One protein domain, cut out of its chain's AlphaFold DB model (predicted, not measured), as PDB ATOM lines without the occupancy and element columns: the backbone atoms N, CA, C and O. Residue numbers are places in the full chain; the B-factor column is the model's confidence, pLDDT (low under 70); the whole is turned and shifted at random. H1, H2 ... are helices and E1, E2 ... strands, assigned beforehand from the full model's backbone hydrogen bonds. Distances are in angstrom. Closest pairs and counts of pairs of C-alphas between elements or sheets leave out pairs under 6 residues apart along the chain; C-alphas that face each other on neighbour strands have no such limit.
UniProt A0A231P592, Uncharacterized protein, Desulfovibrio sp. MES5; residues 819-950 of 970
ATOM      1  N   PRO A 819      20.764 -47.583  37.844       67.38
ATOM      2  CA  PRO A 819      20.535 -48.022  39.215       67.38
ATOM      3  C   PRO A 819      20.146 -46.863  40.147       67.38
ATOM      4  O   PRO A 819      20.537 -45.719  39.929       67.38
ATOM      5  N   ALA A 820      19.348 -47.157  41.180       70.88
ATOM      6  CA  ALA A 820      18.674 -46.202  42.076       70.88
ATOM      7  C   ALA A 820      17.598 -45.314  41.414       70.88
ATOM      8  O   ALA A 820      16.468 -45.289  41.896       70.88
ATOM      9  N   ILE A 821      17.888 -44.644  40.293       74.38
ATOM     10  CA  ILE A 821      16.908 -43.782  39.601       74.38
ATOM     11  C   ILE A 821      15.773 -44.626  39.000       74.38
ATOM     12  O   ILE A 821      14.596 -44.323  39.203       74.38
ATOM     13  N   GLY A 822      16.104 -45.737  38.337       73.75
ATOM     14  CA  GLY A 822      15.122 -46.648  37.745       73.75
ATOM     15  C   GLY A 822      14.140 -47.231  38.765       73.75
ATOM     16  O   GLY A 822      12.953 -47.363  38.466       73.75
ATOM     17  N   GLN A 823      14.585 -47.472  40.004       75.56
ATOM     18  CA  GLN A 823      13.747 -47.984  41.102       75.56
ATOM     19  C   GLN A 823      12.694 -46.974  41.589       75.56
ATOM     20  O   GLN A 823      11.681 -47.347  42.190       75.56
ATOM     21  N   LEU A 824      12.911 -45.685  41.323       77.44
ATOM     22  CA  LEU A 824      11.949 -44.628  41.623       77.44
ATOM     23  C   LEU A 824      10.878 -44.487  40.532       77.44
ATOM     24  O   LEU A 824       9.837 -43.881  40.792       77.44
ATOM     25  N   SER A 825      11.094 -45.058  39.341       79.94
ATOM     26  CA  SER A 825      10.149 -44.949  38.228       79.94
ATOM     27  C   SER A 825       8.821 -45.657  38.521       79.94
ATOM     28  O   SER A 825       8.772 -46.724  39.144       79.94
ATOM     29  N   ARG A 826       7.716 -45.063  38.045       82.44
ATOM     30  CA  ARG A 826       6.372 -45.654  38.163       82.44
ATOM     31  C   ARG A 826       6.301 -47.010  37.463       82.44
ATOM     32  O   ARG A 826       5.755 -47.943  38.040       82.44
ATOM     33  N   ASP A 827       6.915 -47.124  36.287       82.31
ATOM     34  CA  ASP A 827       6.948 -48.355  35.491       82.31
ATOM     35  C   ASP A 827       7.626 -49.503  36.234       82.31
ATOM     36  O   ASP A 827       7.088 -50.606  36.288       82.31
ATOM     37  N   TYR A 828       8.778 -49.244  36.864       83.62
ATOM     38  CA  TYR A 828       9.470 -50.259  37.651       83.62
ATOM     39  C   TYR A 828       8.617 -50.713  38.836       83.62
ATOM     40  O   TYR A 828       8.435 -51.908  39.051       83.62
ATOM     41  N   ARG A 829       8.040 -49.770  39.591       87.25
ATOM     42  CA  ARG A 829       7.184 -50.096  40.742       87.25
ATOM     43  C   ARG A 829       5.941 -50.877  40.326       87.25
ATOM     44  O   ARG A 829       5.600 -51.846  40.995       87.25
ATOM     45  N   ALA A 830       5.308 -50.492  39.219       88.31
ATOM     46  CA  ALA A 830       4.164 -51.196  38.656       88.31
ATOM     47  C   ALA A 830       4.543 -52.610  38.192       88.31
ATOM     48  O   ALA A 830       3.839 -53.558  38.519       88.31
ATOM     49  N   ALA A 831       5.683 -52.777  37.514       87.56
ATOM     50  CA  ALA A 831       6.172 -54.083  37.078       87.56
ATOM     51  C   ALA A 831       6.504 -55.006  38.263       87.56
ATOM     52  O   ALA A 831       6.150 -56.182  38.249       87.56
ATOM     53  N   ILE A 832       7.132 -54.478  39.319       90.69
ATOM     54  CA  ILE A 832       7.398 -55.232  40.551       90.69
ATOM     55  C   ILE A 832       6.095 -55.602  41.272       90.69
ATOM     56  O   ILE A 832       5.975 -56.734  41.736       90.69
ATOM     57  N   ALA A 833       5.126 -54.683  41.341       92.25
ATOM     58  CA  ALA A 833       3.819 -54.934  41.947       92.25
ATOM     59  C   ALA A 833       2.992 -55.966  41.161       92.25
ATOM     60  O   ALA A 833       2.322 -56.794  41.770       92.25
ATOM     61  N   ALA A 834       3.075 -55.950  39.827       90.38
ATOM     62  CA  ALA A 834       2.428 -56.929  38.953       90.38
ATOM     63  C   ALA A 834       3.007 -58.347  39.119       90.38
ATOM     64  O   ALA A 834       2.315 -59.330  38.859       90.38
ATOM     65  N   GLY A 835       4.257 -58.470  39.577       86.25
ATOM     66  CA  GLY A 835       4.909 -59.759  39.790       86.25
ATOM     67  C   GLY A 835       5.249 -60.490  38.482       86.25
ATOM     68  O   GLY A 835       5.299 -59.901  37.401       86.25
ATOM     69  N   GLY A 836       5.542 -61.788  38.590       86.62
ATOM     70  CA  GLY A 836       5.769 -62.668  37.438       86.62
ATOM     71  C   GLY A 836       6.896 -62.223  36.494       86.62
ATOM     72  O   GLY A 836       7.935 -61.716  36.926       86.62
ATOM     73  N   GLU A 837       6.683 -62.431  35.191       82.00
ATOM     74  CA  GLU A 837       7.640 -62.099  34.124       82.00
ATOM     75  C   GLU A 837       7.939 -60.593  34.054       82.00
ATOM     76  O   GLU A 837       9.083 -60.209  33.817       82.00
ATOM     77  N   GLN A 838       6.956 -59.731  34.341       85.75
ATOM     78  CA  GLN A 838       7.130 -58.272  34.325       85.75
ATOM     79  C   GLN A 838       8.098 -57.809  35.421       85.75
ATOM     80  O   GLN A 838       9.038 -57.056  35.157       85.75
ATOM     81  N   ALA A 839       7.936 -58.325  36.645       86.12
ATOM     82  CA  ALA A 839       8.863 -58.049  37.740       86.12
ATOM     83  C   ALA A 839      10.276 -58.579  37.444       86.12
ATOM     84  O   ALA A 839      11.273 -57.941  37.792       86.12
ATOM     85  N   ALA A 840      10.376 -59.745  36.804       79.44
ATOM     86  CA  ALA A 840      11.653 -60.334  36.434       79.44
ATOM     87  C   ALA A 840      12.366 -59.559  35.321       79.44
ATOM     88  O   ALA A 840      13.561 -59.297  35.447       79.44
ATOM     89  N   LEU A 841      11.640 -59.107  34.297       84.12
ATOM     90  CA  LEU A 841      12.183 -58.275  33.227       84.12
ATOM     91  C   LEU A 841      12.643 -56.913  33.763       84.12
ATOM     92  O   LEU A 841      13.722 -56.446  33.409       84.12
ATOM     93  N   ALA A 842      11.886 -56.305  34.680       83.31
ATOM     94  CA  ALA A 842      12.296 -55.072  35.353       83.31
ATOM     95  C   ALA A 842      13.594 -55.257  36.164       83.31
ATOM     96  O   ALA A 842      14.482 -54.404  36.132       83.31
ATOM     97  N   ARG A 843      13.747 -56.389  36.864       78.31
ATOM     98  CA  ARG A 843      14.998 -56.746  37.559       78.31
ATOM     99  C   ARG A 843      16.141 -57.038  36.587       78.31
ATOM    100  O   ARG A 843      17.271 -56.658  36.877       78.31
ATOM    101  N   ALA A 844      15.859 -57.662  35.445       76.75
ATOM    102  CA  ALA A 844      16.849 -57.923  34.408       76.75
ATOM    103  C   ALA A 844      17.394 -56.620  33.807       76.75
ATOM    104  O   ALA A 844      18.609 -56.468  33.747       76.75
ATOM    105  N   LYS A 845      16.525 -55.650  33.485       80.06
ATOM    106  CA  LYS A 845      16.914 -54.297  33.037       80.06
ATOM    107  C   LYS A 845      17.784 -53.559  34.055       80.06
ATOM    108  O   LYS A 845      18.769 -52.915  33.708       80.06
ATOM    109  N   MET A 846      17.464 -53.693  35.343       74.94
ATOM    110  CA  MET A 846      18.303 -53.149  36.416       74.94
ATOM    111  C   MET A 846      19.675 -53.831  36.485       74.94
ATOM    112  O   MET A 846      20.679 -53.163  36.729       74.94
ATOM    113  N   ALA A 847      19.736 -55.149  36.282       71.88
ATOM    114  CA  ALA A 847      20.986 -55.902  36.282       71.88
ATOM    115  C   ALA A 847      21.859 -55.562  35.062       71.88
ATOM    116  O   ALA A 847      23.044 -55.278  35.234       71.88
ATOM    117  N   THR A 848      21.286 -55.515  33.852       69.88
ATOM    118  CA  THR A 848      22.001 -55.082  32.637       69.88
ATOM    119  C   THR A 848      22.461 -53.640  32.762       69.88
ATOM    120  O   THR A 848      23.634 -53.356  32.533       69.88
ATOM    121  N   GLY A 849      21.586 -52.752  33.231       69.19
ATOM    122  CA  GLY A 849      21.926 -51.372  33.551       69.19
ATOM    123  C   GLY A 849      23.114 -51.272  34.506       69.19
ATOM    124  O   GLY A 849      24.082 -50.577  34.215       69.19
ATOM    125  N   SER A 850      23.105 -52.039  35.600       69.75
ATOM    126  CA  SER A 850      24.213 -52.070  36.568       69.75
ATOM    127  C   SER A 850      25.540 -52.503  35.936       69.75
ATOM    128  O   SER A 850      26.575 -51.922  36.249       69.75
ATOM    129  N   LEU A 851      25.521 -53.484  35.027       66.75
ATOM    130  CA  LEU A 851      26.717 -53.932  34.304       66.75
ATOM    131  C   LEU A 851      27.232 -52.870  33.326       66.75
ATOM    132  O   LEU A 851      28.436 -52.615  33.287       66.75
ATOM    133  N   ILE A 852      26.335 -52.224  32.574       73.69
ATOM    134  CA  ILE A 852      26.687 -51.126  31.661       73.69
ATOM    135  C   ILE A 852      27.325 -49.980  32.454       73.69
ATOM    136  O   ILE A 852      28.378 -49.474  32.072       73.69
ATOM    137  N   TRP A 853      26.726 -49.610  33.586       75.00
ATOM    138  CA  TRP A 853      27.243 -48.579  34.481       75.00
ATOM    139  C   TRP A 853      28.602 -48.941  35.082       75.00
ATOM    140  O   TRP A 853      29.506 -48.110  35.072       75.00
ATOM    141  N   ALA A 854      28.778 -50.176  35.556       68.44
ATOM    142  CA  ALA A 854      30.061 -50.644  36.073       68.44
ATOM    143  C   ALA A 854      31.162 -50.580  35.001       68.44
ATOM    144  O   ALA A 854      32.261 -50.102  35.274       68.44
ATOM    145  N   GLY A 855      30.852 -50.995  33.767       69.62
ATOM    146  CA  GLY A 855      31.766 -50.881  32.631       69.62
ATOM    147  C   GLY A 855      32.099 -49.427  32.291       69.62
ATOM    148  O   GLY A 855      33.269 -49.087  32.137       69.62
ATOM    149  N   ALA A 856      31.092 -48.553  32.235       76.00
ATOM    150  CA  ALA A 856      31.272 -47.130  31.957       76.00
ATOM    151  C   ALA A 856      32.145 -46.434  33.013       76.00
ATOM    152  O   ALA A 856      33.048 -45.678  32.662       76.00
ATOM    153  N   VAL A 857      31.928 -46.726  34.300       74.00
ATOM    154  CA  VAL A 857      32.767 -46.216  35.395       74.00
ATOM    155  C   VAL A 857      34.186 -46.772  35.293       74.00
ATOM    156  O   VAL A 857      35.139 -46.011  35.418       74.00
ATOM    157  N   GLY A 858      34.352 -48.064  34.998       73.44
ATOM    158  CA  GLY A 858      35.674 -48.661  34.790       73.44
ATOM    159  C   GLY A 858      36.453 -47.992  33.653       73.44
ATOM    160  O   GLY A 858      37.629 -47.671  33.818       73.44
ATOM    161  N   LEU A 859      35.786 -47.715  32.528       79.75
ATOM    162  CA  LEU A 859      36.362 -46.977  31.400       79.75
ATOM    163  C   LEU A 859      36.695 -45.522  31.756       79.75
ATOM    164  O   LEU A 859      37.679 -44.976  31.260       79.75
ATOM    165  N   ALA A 860      35.888 -44.878  32.601       79.75
ATOM    166  CA  ALA A 860      36.155 -43.518  33.061       79.75
ATOM    167  C   ALA A 860      37.369 -43.476  33.993       79.75
ATOM    168  O   ALA A 860      38.260 -42.646  33.818       79.75
ATOM    169  N   MET A 861      37.440 -44.404  34.950       75.56
ATOM    170  CA  MET A 861      38.547 -44.510  35.900       75.56
ATOM    171  C   MET A 861      39.877 -44.840  35.217       75.56
ATOM    172  O   MET A 861      40.918 -44.373  35.673       75.56
ATOM    173  N   SER A 862      39.862 -45.604  34.121       80.19
ATOM    174  CA  SER A 862      41.067 -45.894  33.334       80.19
ATOM    175  C   SER A 862      41.486 -44.754  32.398       80.19
ATOM    176  O   SER A 862      42.531 -44.847  31.757       80.19
ATOM    177  N   GLY A 863      40.681 -43.691  32.286       85.62
ATOM    178  CA  GLY A 863      40.894 -42.613  31.320       85.62
ATOM    179  C   GLY A 863      40.637 -43.024  29.864       85.62
ATOM    180  O   GLY A 863      40.960 -42.263  28.952       85.62
ATOM    181  N   ALA A 864      40.053 -44.205  29.629       85.31
ATOM    182  CA  ALA A 864      39.656 -44.665  28.298       85.31
ATOM    183  C   ALA A 864      38.457 -43.881  27.746       85.31
ATOM    184  O   ALA A 864      38.262 -43.840  26.532       85.31
ATOM    185  N   ILE A 865      37.667 -43.240  28.612       86.69
ATOM    186  CA  ILE A 865      36.669 -42.247  28.208       86.69
ATOM    187  C   ILE A 865      36.916 -40.905  28.882       86.69
ATOM    188  O   ILE A 865      37.309 -40.821  30.043       86.69
ATOM    189  N   THR A 866      36.642 -39.840  28.142       89.06
ATOM    190  CA  THR A 866      36.733 -38.458  28.609       89.06
ATOM    191  C   THR A 866      35.348 -37.922  28.947       89.06
ATOM    192  O   THR A 866      34.362 -38.373  28.370       89.06
ATOM    193  N   GLY A 867      35.249 -36.966  29.873       86.19
ATOM    194  CA  GLY A 867      33.987 -36.326  30.266       86.19
ATOM    195  C   GLY A 867      33.944 -34.842  29.909       86.19
ATOM    196  O   GLY A 867      34.456 -34.414  28.869       86.19
ATOM    197  N   SER A 868      33.329 -34.056  30.788       86.44
ATOM    198  CA  SER A 868      33.232 -32.601  30.701       86.44
ATOM    199  C   SER A 868      34.614 -31.951  30.570       86.44
ATOM    200  O   SER A 868      35.526 -32.297  31.324       86.44
ATOM    201  N   PRO A 869      34.785 -30.959  29.676       86.81
ATOM    202  CA  PRO A 869      36.019 -30.187  29.631       86.81
ATOM    203  C   PRO A 869      36.174 -29.330  30.899       86.81
ATOM    204  O   PRO A 869      35.163 -28.946  31.504       86.81
ATOM    205  N   PRO A 870      37.409 -28.934  31.263       85.12
ATOM    206  CA  PRO A 870      37.647 -27.995  32.354       85.12
ATOM    207  C   PRO A 870      36.789 -26.729  32.223       85.12
ATOM    208  O   PRO A 870      36.518 -26.244  31.115       85.12
ATOM    209  N   LYS A 871      36.340 -26.185  33.363       81.56
ATOM    210  CA  LYS A 871      35.524 -24.959  33.393       81.56
ATOM    211  C   LYS A 871      36.334 -23.726  32.987       81.56
ATOM    212  O   LYS A 871      35.788 -22.861  32.308       81.56
ATOM    213  N   ASP A 872      37.610 -23.674  33.365       87.19
ATOM    214  CA  ASP A 872      38.532 -22.605  32.976       87.19
ATOM    215  C   ASP A 872      38.867 -22.700  31.469       87.19
ATOM    216  O   ASP A 872      39.418 -23.715  31.023       87.19
ATOM    217  N   PRO A 873      38.572 -21.656  30.665       85.50
ATOM    218  CA  PRO A 873      38.893 -21.619  29.241       85.50
ATOM    219  C   PRO A 873      40.379 -21.819  28.918       85.50
ATOM    220  O   PRO A 873      40.689 -22.379  27.867       85.50
ATOM    221  N   LYS A 874      41.301 -21.379  29.788       88.69
ATOM    222  CA  LYS A 874      42.747 -21.551  29.555       88.69
ATOM    223  C   LYS A 874      43.151 -23.015  29.684       88.69
ATOM    224  O   LYS A 874      43.821 -23.542  28.801       88.69
ATOM    225  N   GLN A 875      42.681 -23.680  30.737       86.31
ATOM    226  CA  GLN A 875      42.920 -25.108  30.955       86.31
ATOM    227  C   GLN A 875      42.257 -25.964  29.877       86.31
ATOM    228  O   GLN A 875      42.862 -26.915  29.395       86.31
ATOM    229  N   ARG A 876      41.042 -25.598  29.445       87.94
ATOM    230  CA  ARG A 876      40.367 -26.271  28.330       87.94
ATOM    231  C   ARG A 876      41.191 -26.203  27.051       87.94
ATOM    232  O   ARG A 876      41.444 -27.244  26.465       87.94
ATOM    233  N   LYS A 877      41.639 -25.009  26.649       87.62
ATOM    234  CA  LYS A 877      42.458 -24.842  25.439       87.62
ATOM    235  C   LYS A 877      43.782 -25.598  25.530       87.62
ATOM    236  O   LYS A 877      44.197 -26.190  24.544       87.62
ATOM    237  N   ALA A 878      44.425 -25.591  26.698       88.62
ATOM    238  CA  ALA A 878      45.659 -26.341  26.919       88.62
ATOM    239  C   ALA A 878      45.444 -27.858  26.796       88.62
ATOM    240  O   ALA A 878      46.267 -28.537  26.197       88.62
ATOM    241  N   LEU A 879      44.327 -28.375  27.317       88.19
ATOM    242  CA  LEU A 879      43.968 -29.790  27.218       88.19
ATOM    243  C   LEU A 879      43.568 -30.177  25.785       88.19
ATOM    244  O   LEU A 879      44.047 -31.171  25.258       88.19
ATOM    245  N   GLU A 880      42.748 -29.368  25.116       88.69
ATOM    246  CA  GLU A 880      42.360 -29.584  23.714       88.69
ATOM    247  C   GLU A 880      43.576 -29.536  22.769       88.69
ATOM    248  O   GLU A 880      43.628 -30.287  21.796       88.69
ATOM    249  N   ALA A 881      44.600 -28.733  23.088       87.94
ATOM    250  CA  ALA A 881      45.854 -28.682  22.333       87.94
ATOM    251  C   ALA A 881      46.662 -29.991  22.391       87.94
ATOM    252  O   ALA A 881      47.487 -30.227  21.514       87.94
ATOM    253  N   THR A 882      46.412 -30.872  23.369       87.31
ATOM    254  CA  THR A 882      47.031 -32.208  23.414       87.31
ATOM    255  C   THR A 882      46.287 -33.234  22.549       87.31
ATOM    256  O   THR A 882      46.529 -34.432  22.679       87.31
ATOM    257  N   GLY A 883      45.309 -32.801  21.746       85.56
ATOM    258  CA  GLY A 883      44.422 -33.674  20.975       85.56
ATOM    259  C   GLY A 883      43.267 -34.275  21.783       85.56
ATOM    260  O   GLY A 883      42.470 -35.027  21.228       85.56
ATOM    261  N   TRP A 884      43.141 -33.952  23.076       91.12
ATOM    262  CA  TRP A 884      42.037 -34.419  23.919       91.12
ATOM    263  C   TRP A 884      40.698 -33.874  23.417       91.12
ATOM    264  O   TRP A 884      40.557 -32.675  23.173       91.12
ATOM    265  N   GLN A 885      39.685 -34.737  23.319       89.56
ATOM    266  CA  GLN A 885      38.325 -34.324  22.969       89.56
ATOM    267  C   GLN A 885      37.338 -34.625  24.101       89.56
ATOM    268  O   GLN A 885      37.406 -35.707  24.692       89.56
ATOM    269  N   PRO A 886      36.378 -33.726  24.390       91.06
ATOM    270  CA  PRO A 886      35.386 -33.942  25.437       91.06
ATOM    271  C   PRO A 886      34.357 -35.004  25.038       91.06
ATOM    272  O   PRO A 886      33.898 -35.037  23.894       91.06
ATOM    273  N   TYR A 887      33.918 -35.807  26.009       88.12
ATOM    274  CA  TYR A 887      32.939 -36.890  25.832       88.12
ATOM    275  C   TYR A 887      33.266 -37.855  24.683       88.12
ATOM    276  O   TYR A 887      32.458 -38.077  23.773       88.12
ATOM    277  N   SER A 888      34.478 -38.399  24.718       86.06
ATOM    278  CA  SER A 888      35.021 -39.281  23.692       86.06
ATOM    279  C   SER A 888      35.632 -40.544  24.291       86.06
ATOM    280  O   SER A 888      36.141 -40.520  25.408       86.06
ATOM    281  N   ILE A 889      35.571 -41.650  23.552       83.31
ATOM    282  CA  ILE A 889      36.358 -42.854  23.834       83.31
ATOM    283  C   ILE A 889      37.726 -42.669  23.177       83.31
ATOM    284  O   ILE A 889      37.805 -42.246  22.022       83.31
ATOM    285  N   LYS A 890      38.788 -42.981  23.914       84.25
ATOM    286  CA  LYS A 890      40.164 -42.994  23.425       84.25
ATOM    287  C   LYS A 890      40.495 -44.380  22.871       84.25
ATOM    288  O   LYS A 890      40.417 -45.366  23.602       84.25
ATOM    289  N   ILE A 891      40.870 -44.458  21.597       77.81
ATOM    290  CA  ILE A 891      41.306 -45.696  20.933       77.81
ATOM    291  C   ILE A 891      42.648 -45.407  20.261       77.81
ATOM    292  O   ILE A 891      42.713 -44.615  19.324       77.81
ATOM    293  N   GLY A 892      43.723 -46.020  20.768       82.69
ATOM    294  CA  GLY A 892      45.085 -45.637  20.391       82.69
ATOM    295  C   GLY A 892      45.341 -44.164  20.724       82.69
ATOM    296  O   GLY A 892      45.094 -43.729  21.855       82.69
ATOM    297  N   ASP A 893      45.770 -43.400  19.721       80.06
ATOM    298  CA  ASP A 893      46.000 -41.953  19.828       80.06
ATOM    299  C   ASP A 893      44.776 -41.107  19.424       80.06
ATOM    300  O   ASP A 893      44.775 -39.888  19.600       80.06
ATOM    301  N   GLY A 894      43.708 -41.738  18.921       80.38
ATOM    302  CA  GLY A 894      42.493 -41.068  18.450       80.38
ATOM    303  C   GLY A 894      41.393 -40.943  19.510       80.38
ATOM    304  O   GLY A 894      41.256 -41.785  20.403       80.38
ATOM    305  N   TYR A 895      40.552 -39.910  19.369       81.75
ATOM    306  CA  TYR A 895      39.350 -39.700  20.182       81.75
ATOM    307  C   TYR A 895      38.083 -39.759  19.329       81.75
ATOM    308  O   TYR A 895      37.968 -39.067  18.319       81.75
ATOM    309  N   TYR A 896      37.101 -40.540  19.783       80.81
ATOM    310  CA  TYR A 896      35.825 -40.736  19.098       80.81
ATOM    311  C   TYR A 896      34.661 -40.345  20.006       80.81
ATOM    312  O   TYR A 896      34.417 -40.971  21.040       80.81
ATOM    313  N   SER A 897      33.922 -39.299  19.628       81.69
ATOM    314  CA  SER A 897      32.828 -38.759  20.445       81.69
ATOM    315  C   SER A 897      31.656 -39.739  20.566       81.69
ATOM    316  O   SER A 897      30.989 -40.045  19.576       81.69
ATOM    317  N   TYR A 898      31.276 -40.087  21.795       77.38
ATOM    318  CA  TYR A 898      30.106 -40.929  22.075       77.38
ATOM    319  C   TYR A 898      28.805 -40.130  22.294       77.38
ATOM    320  O   TYR A 898      27.752 -40.710  22.555       77.38
ATOM    321  N   LYS A 899      28.828 -38.793  22.161       77.62
ATOM    322  CA  LYS A 899      27.676 -37.912  22.468       77.62
ATOM    323  C   LYS A 899      26.381 -38.247  21.729       77.62
ATOM    324  O   LYS A 899      25.319 -37.923  22.254       77.62
ATOM    325  N   ARG A 900      26.479 -38.810  20.520       68.94
ATOM    326  CA  ARG A 900      25.344 -39.064  19.615       68.94
ATOM    327  C   ARG A 900      24.716 -40.452  19.789       68.94
ATOM    328  O   ARG A 900      23.629 -40.666  19.273       68.94
ATOM    329  N   TYR A 901      25.364 -41.364  20.512       72.38
ATOM    330  CA  TYR A 901      24.963 -42.773  20.630       72.38
ATOM    331  C   TYR A 901      24.088 -43.022  21.865       72.38
ATOM    332  O   TYR A 901      24.429 -43.826  22.732       72.38
ATOM    333  N   ASP A 902      22.999 -42.272  22.014       75.38
ATOM    334  CA  ASP A 902      22.112 -42.400  23.175       75.38
ATOM    335  C   ASP A 902      21.210 -43.648  23.094       75.38
ATOM    336  O   ASP A 902      20.800 -44.018  21.999       75.38
ATOM    337  N   PRO A 903      20.880 -44.306  24.230       74.19
ATOM    338  CA  PRO A 903      21.149 -43.902  25.618       74.19
ATOM    339  C   PRO A 903      22.555 -44.252  26.141       74.19
ATOM    340  O   PRO A 903      22.951 -43.730  27.184       74.19
ATOM    341  N   ALA A 904      23.335 -45.085  25.443       74.44
ATOM    342  CA  ALA A 904      24.672 -45.495  25.895       74.44
ATOM    343  C   ALA A 904      25.611 -44.291  26.099       74.44
ATOM    344  O   ALA A 904      26.322 -44.200  27.099       74.44
ATOM    345  N   GLY A 905      25.538 -43.306  25.204       79.50
ATOM    346  CA  GLY A 905      26.260 -42.047  25.299       79.50
ATOM    347  C   GLY A 905      25.903 -41.241  26.549       79.50
ATOM    348  O   GLY A 905      26.785 -40.585  27.098       79.50
ATOM    349  N   MET A 906      24.653 -41.276  27.031       80.56
ATOM    350  CA  MET A 906      24.261 -40.639  28.301       80.56
ATOM    351  C   MET A 906      24.932 -41.321  29.492       80.56
ATOM    352  O   MET A 906      25.472 -40.632  30.356       80.56
ATOM    353  N   VAL A 907      24.948 -42.658  29.511       80.81
ATOM    354  CA  VAL A 907      25.596 -43.438  30.577       80.81
ATOM    355  C   VAL A 907      27.098 -43.158  30.617       80.81
ATOM    356  O   VAL A 907      27.624 -42.818  31.673       80.81
ATOM    357  N   LEU A 908      27.775 -43.214  29.465       83.00
ATOM    358  CA  LEU A 908      29.207 -42.909  29.356       83.00
ATOM    359  C   LEU A 908      29.519 -41.468  29.784       83.00
ATOM    360  O   LEU A 908      30.460 -41.251  30.545       83.00
ATOM    361  N   SER A 909      28.694 -40.499  29.358       83.31
ATOM    362  CA  SER A 909      28.861 -39.085  29.732       83.31
ATOM    363  C   SER A 909      28.792 -38.911  31.244       83.31
ATOM    364  O   SER A 909      29.667 -38.291  31.844       83.31
ATOM    365  N   LEU A 910      27.754 -39.476  31.862       81.38
ATOM    366  CA  LEU A 910      27.502 -39.305  33.284       81.38
ATOM    367  C   LEU A 910      28.535 -40.057  34.133       81.38
ATOM    368  O   LEU A 910      28.992 -39.519  35.135       81.38
ATOM    369  N   ALA A 911      28.963 -41.250  33.719       79.81
ATOM    370  CA  ALA A 911      30.027 -41.993  34.394       79.81
ATOM    371  C   ALA A 911      31.373 -41.245  34.356       79.81
ATOM    372  O   ALA A 911      32.055 -41.148  35.383       79.81
ATOM    373  N   ALA A 912      31.731 -40.666  33.203       84.94
ATOM    374  CA  ALA A 912      32.935 -39.854  33.059       84.94
ATOM    375  C   ALA A 912      32.869 -38.592  33.934       84.94
ATOM    376  O   ALA A 912      33.807 -38.306  34.680       84.94
ATOM    377  N   ASP A 913      31.739 -37.883  33.915       82.19
ATOM    378  CA  ASP A 913      31.529 -36.675  34.717       82.19
ATOM    379  C   ASP A 913      31.540 -36.958  36.227       82.19
ATOM    380  O   ASP A 913      32.134 -36.195  36.989       82.19
ATOM    381  N   LEU A 914      30.948 -38.072  36.672       73.81
ATOM    382  CA  LEU A 914      30.981 -38.495  38.076       73.81
ATOM    383  C   LEU A 914      32.392 -38.866  38.534       73.81
ATOM    384  O   LEU A 914      32.769 -38.550  39.660       73.81
ATOM    385  N   THR A 915      33.188 -39.488  37.664       79.69
ATOM    386  CA  THR A 915      34.591 -39.810  37.966       79.69
ATOM    387  C   THR A 915      35.426 -38.541  38.116       79.69
ATOM    388  O   THR A 915      36.163 -38.401  39.091       79.69
ATOM    389  N   ILE A 916      35.254 -37.576  37.205       79.31
ATOM    390  CA  ILE A 916      35.907 -36.262  37.289       79.31
ATOM    391  C   ILE A 916      35.475 -35.523  38.561       79.31
ATOM    392  O   ILE A 916      36.308 -34.925  39.241       79.31
ATOM    393  N   ALA A 917      34.183 -35.548  38.901       73.62
ATOM    394  CA  ALA A 917      33.688 -34.935  40.129       73.62
ATOM    395  C   ALA A 917      34.324 -35.592  41.363       73.62
ATOM    396  O   ALA A 917      34.871 -34.883  42.201       73.62
ATOM    397  N   GLY A 918      34.346 -36.927  41.425       69.88
ATOM    398  CA  GLY A 918      34.949 -37.683  42.524       69.88
ATOM    399  C   GLY A 918      36.441 -37.401  42.721       69.88
ATOM    400  O   GLY A 918      36.884 -37.275  43.856       69.88
ATOM    401  N   GLN A 919      37.206 -37.213  41.640       69.06
ATOM    402  CA  GLN A 919      38.629 -36.836  41.704       69.06
ATOM    403  C   GLN A 919      38.865 -35.425  42.270       69.06
ATOM    404  O   GLN A 919      39.938 -35.145  42.796       69.06
ATOM    405  N   ASN A 920      37.869 -34.542  42.172       64.31
ATOM    406  CA  ASN A 920      37.939 -33.159  42.644       64.31
ATOM    407  C   ASN A 920      37.273 -32.952  44.020       64.31
ATOM    408  O   ASN A 920      37.208 -31.819  44.502       64.31
ATOM    409  N   MET A 921      36.765 -34.012  44.661       56.53
ATOM    410  CA  MET A 921      36.117 -33.951  45.976       56.53
ATOM    411  C   MET A 921      37.100 -34.305  47.103       56.53
ATOM    412  O   MET A 921      37.763 -35.335  47.071       56.53
ATOM    413  N   THR A 922      37.166 -33.461  48.136       53.50
ATOM    414  CA  THR A 922      37.782 -33.772  49.441       53.50
ATOM    415  C   THR A 922      36.733 -34.363  50.398       53.50
ATOM    416  O   THR A 922      35.543 -34.078  50.245       53.50
ATOM    417  N   GLU A 923      37.156 -35.162  51.395       50.53
ATOM    418  CA  GLU A 923      36.291 -35.914  52.345       50.53
ATOM    419  C   GLU A 923      35.193 -35.077  53.047       50.53
ATOM    420  O   GLU A 923      34.216 -35.632  53.543       50.53
ATOM    421  N   ALA A 924      35.293 -33.745  53.051       44.69
ATOM    422  CA  ALA A 924      34.377 -32.840  53.747       44.69
ATOM    423  C   ALA A 924      33.055 -32.503  53.012       44.69
ATOM    424  O   ALA A 924      32.287 -31.695  53.522       44.69
ATOM    425  N   ASN A 925      32.758 -33.074  51.835       50.31
ATOM    426  CA  ASN A 925      31.697 -32.559  50.944       50.31
ATOM    427  C   ASN A 925      30.661 -33.597  50.458       50.31
ATOM    428  O   ASN A 925      30.207 -33.538  49.314       50.31
ATOM    429  N   TYR A 926      30.224 -34.529  51.309       45.53
ATOM    430  CA  TYR A 926      29.203 -35.527  50.934       45.53
ATOM    431  C   TYR A 926      27.821 -34.930  50.582       45.53
ATOM    432  O   TYR A 926      27.127 -35.488  49.732       45.53
ATOM    433  N   GLU A 927      27.441 -33.763  51.122       42.81
ATOM    434  CA  GLU A 927      26.215 -33.045  50.707       42.81
ATOM    435  C   GLU A 927      26.283 -32.525  49.252       42.81
ATOM    436  O   GLU A 927      25.253 -32.401  48.587       42.81
ATOM    437  N   ASN A 928      27.486 -32.322  48.695       51.25
ATOM    438  CA  ASN A 928      27.695 -31.886  47.307       51.25
ATOM    439  C   ASN A 928      27.643 -33.030  46.276       51.25
ATOM    440  O   ASN A 928      27.763 -32.780  45.075       51.25
ATOM    441  N   LEU A 929      27.459 -34.287  46.691       43.19
ATOM    442  CA  LEU A 929      27.352 -35.416  45.758       43.19
ATOM    443  C   LEU A 929      26.029 -35.369  44.975       43.19
ATOM    444  O   LEU A 929      26.014 -35.596  43.767       43.19
ATOM    445  N   ALA A 930      24.926 -35.011  45.642       39.16
ATOM    446  CA  ALA A 930      23.615 -34.874  45.008       39.16
ATOM    447  C   ALA A 930      23.578 -33.690  44.025       39.16
ATOM    448  O   ALA A 930      23.080 -33.836  42.911       39.16
ATOM    449  N   SER A 931      24.165 -32.542  44.389       40.22
ATOM    450  CA  SER A 931      24.298 -31.393  43.481       40.22
ATOM    451  C   SER A 931      25.226 -31.698  42.301       40.22
ATOM    452  O   SER A 931      24.918 -31.314  41.174       40.22
ATOM    453  N   SER A 932      26.315 -32.441  42.522       47.53
ATOM    454  CA  SER A 932      27.235 -32.869  41.459       47.53
ATOM    455  C   SER A 932      26.580 -33.866  40.504       47.53
ATOM    456  O   SER A 932      26.761 -33.749  39.296       47.53
ATOM    457  N   LEU A 933      25.750 -34.783  41.014       46.84
ATOM    458  CA  LEU A 933      24.937 -35.691  40.201       46.84
ATOM    459  C   LEU A 933      23.901 -34.921  39.366       46.84
ATOM    460  O   LEU A 933      23.775 -35.176  38.172       46.84
ATOM    461  N   VAL A 934      23.205 -33.941  39.953       41.44
ATOM    462  CA  VAL A 934      22.249 -33.076  39.235       41.44
ATOM    463  C   VAL A 934      22.947 -32.250  38.151       41.44
ATOM    464  O   VAL A 934      22.451 -32.174  37.028       41.44
ATOM    465  N   VAL A 935      24.120 -31.676  38.440       49.34
ATOM    466  CA  VAL A 935      24.922 -30.921  37.462       49.34
ATOM    467  C   VAL A 935      25.448 -31.829  36.349       49.34
ATOM    468  O   VAL A 935      25.423 -31.434  35.186       49.34
ATOM    469  N   ALA A 936      25.883 -33.046  36.669       49.38
ATOM    470  CA  ALA A 936      26.365 -34.004  35.681       49.38
ATOM    471  C   ALA A 936      25.226 -34.523  34.781       49.38
ATOM    472  O   ALA A 936      25.393 -34.598  33.565       49.38
ATOM    473  N   ILE A 937      24.030 -34.773  35.333       49.62
ATOM    474  CA  ILE A 937      22.824 -35.076  34.544       49.62
ATOM    475  C   ILE A 937      22.466 -33.882  33.645       49.62
ATOM    476  O   ILE A 937      22.237 -34.057  32.448       49.62
ATOM    477  N   ALA A 938      22.470 -32.660  34.185       44.72
ATOM    478  CA  ALA A 938      22.164 -31.452  33.423       44.72
ATOM    479  C   ALA A 938      23.167 -31.214  32.280       44.72
ATOM    480  O   ALA A 938      22.760 -30.918  31.157       44.72
ATOM    481  N   ASN A 939      24.468 -31.390  32.514       53.06
ATOM    482  CA  ASN A 939      25.500 -31.269  31.479       53.06
ATOM    483  C   ASN A 939      25.408 -32.401  30.446       53.06
ATOM    484  O   ASN A 939      25.494 -32.147  29.241       53.06
ATOM    485  N   GLY A 940      25.153 -33.634  30.888       48.00
ATOM    486  CA  GLY A 940      24.953 -34.792  30.020       48.00
ATOM    487  C   GLY A 940      23.761 -34.626  29.075       48.00
ATOM    488  O   GLY A 940      23.889 -34.909  27.887       48.00
ATOM    489  N   VAL A 941      22.635 -34.095  29.564       49.12
ATOM    490  CA  VAL A 941      21.427 -33.838  28.759       49.12
ATOM    491  C   VAL A 941      21.593 -32.604  27.866       49.12
ATOM    492  O   VAL A 941      21.281 -32.648  26.678       49.12
ATOM    493  N   THR A 942      22.119 -31.495  28.392       50.69
ATOM    494  CA  THR A 942      22.249 -30.240  27.621       50.69
ATOM    495  C   THR A 942      23.364 -30.272  26.575       50.69
ATOM    496  O   THR A 942      23.350 -29.474  25.639       50.69
ATOM    497  N   SER A 943      24.329 -31.187  26.695       46.50
ATOM    498  CA  SER A 943      25.398 -31.368  25.707       46.50
ATOM    499  C   SER A 943      24.967 -32.165  24.467       46.50
ATOM    500  O   SER A 943      25.723 -32.215  23.485       46.50
ATOM    501  N   LYS A 944      23.757 -32.751  24.475       58.16
ATOM    502  CA  LYS A 944      23.205 -33.539  23.367       58.16
ATOM    503  C   LYS A 944      22.817 -32.686  22.173       58.16
ATOM    504  O   LYS A 944      22.347 -31.560  22.304       58.16
ATOM    505  N   THR A 945      22.989 -33.248  20.980       46.91
ATOM    506  CA  THR A 945      22.789 -32.541  19.708       46.91
ATOM    507  C   THR A 945      21.357 -32.063  19.504       46.91
ATOM    508  O   THR A 945      21.184 -30.969  18.991       46.91
ATOM    509  N   PHE A 946      20.354 -32.800  19.989       48.47
ATOM    510  CA  PHE A 946      18.947 -32.383  19.920       48.47
ATOM    511  C   PHE A 946      18.579 -31.264  20.919       48.47
ATOM    512  O   PHE A 946      17.595 -30.566  20.709       48.47
ATOM    513  N   MET A 947      19.372 -31.051  21.979       48.81
ATOM    514  CA  MET A 947      19.164 -29.964  22.955       48.81
ATOM    515  C   MET A 947      19.932 -28.685  22.600       48.81
ATOM    516  O   MET A 947      19.632 -27.616  23.136       48.81
ATOM    517  N   LYS A 948      20.916 -28.765  21.691       48.25
ATOM    518  CA  LYS A 948      21.695 -27.598  21.243       48.25
ATOM    519  C   LYS A 948      20.815 -26.535  20.579       48.25
ATOM    520  O   LYS A 948      21.060 -25.350  20.794       48.25
ATOM    521  N   ASP A 949      19.761 -26.943  19.879       42.34
ATOM    522  CA  ASP A 949      18.841 -26.028  19.191       42.34
ATOM    523  C   ASP A 949      17.951 -25.237  20.159       42.34
ATOM    524  O   ASP A 949      17.659 -24.066  19.917       42.34
ATOM    525  N   VAL A 950      17.588 -25.823  21.308       42.06
ATOM    526  CA  VAL A 950      16.839 -25.127  22.371       42.06
ATOM    527  C   VAL A 950      17.669 -23.980  22.960       42.06
ATOM    528  O   VAL A 950      17.128 -22.939  23.316       42.06
TER     529      VAL A 950
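This is residues 819 to 950 of the 970 residues of an uncharacterized protein of Desulfovibrio sp. MES5 (UniProt A0A231P592). One long helix, H3, makes much of the length; at its first end the shorter H2 folds back on it, and near its last end it crosses H5, which with H6 forms a helical hairpin whose loop, residues 922 to 927, sticks out. A small strand hairpin, E1 and E2, lies near H5, with H4 on a loop at the far end from H2; H7 turns off at the end of H6. The printed part has 132 residues, with seven named helices and two named strands in the order H1, H2, H3, H4, E1, E2, H5, H6, H7; its sheet, E1 - E2, is antiparallel and the class is mostly helix. The whole is only just compact, close to loose, with a radius of gyration of the C-alphas of 16.9 A, and elongated, with spans of 55 by 36 by 34 A.

The strands are E1, residues 888 to 891, 9.4 A long, and E2, residues 894 to 897, 10.1 A. H5, residues 904 to 919, measures 22.8 A, and H6, residues 928 to 942, 20.5 A. H3, residues 836 to 861, measures 37.5 A, from C-alpha 836 at (5.769, -62.668, 37.438) to C-alpha 861 at (38.547, -44.510, 35.900). The shorter helices are H1, residues 821 to 824, H2, residues 826 to 834, H4, residues 873 to 880, and H7, residues 945 to 950, with C-alpha 950 at (16.839, -25.127, 22.371).

E1 and E2 are a hairpin, antiparallel at 150 degrees, with N 889 and O 896 2.8 A apart, within hydrogen-bond range. E1 and H5 are near each other. H5 touches H3 at a steep tilt of 52 degrees, the same way, with residues 852 to 861 of H3 alone; the closest C-alphas, of Ala 860 and Ala 912, are 4.9 A apart. H5 and H6, a hairpin, touch at 35.2 degrees, only just steep, opposite ways; their closest C-alphas, of Ser 909 and Gly 940, are 5.8 A apart. H2 and H3, also a hairpin, touch at a steep tilt of 44 degrees, opposite ways, with residues 838 to 842 of H3 alone; the C-alphas of Ile 832 and Ala 839 come closest, at 4.2 A. These three pairs give mostly crossed helix packing, with no shallow tilt among them. H1 is close to but not clearly touching H3, with C-alphas of Gly 822 and Met 846 7.4 A apart. H6 and H7 are close but not clearly touching, about perpendicular at 89 degrees, with the C-alphas of Thr 942 and Lys 948 closest at 6.9 A. H4 touches no helix. Every O i to N i+4 pair is within hydrogen-bond range in H2, H3, H4, H5 and H6; H7 has 0 of 2, but 2 of 3 O i to N i+3 pairs, and H1 is too short for an i+4 pair.

The C-alphas farthest apart, of Gly 836 and Lys 874, are 55.9 A apart. The printed part has no cut, and the link from H3 to H4, 11 residues, is long. The mean pLDDT of the printed part is 73.2; 41 residues are under 70, among them residues 918 to 950.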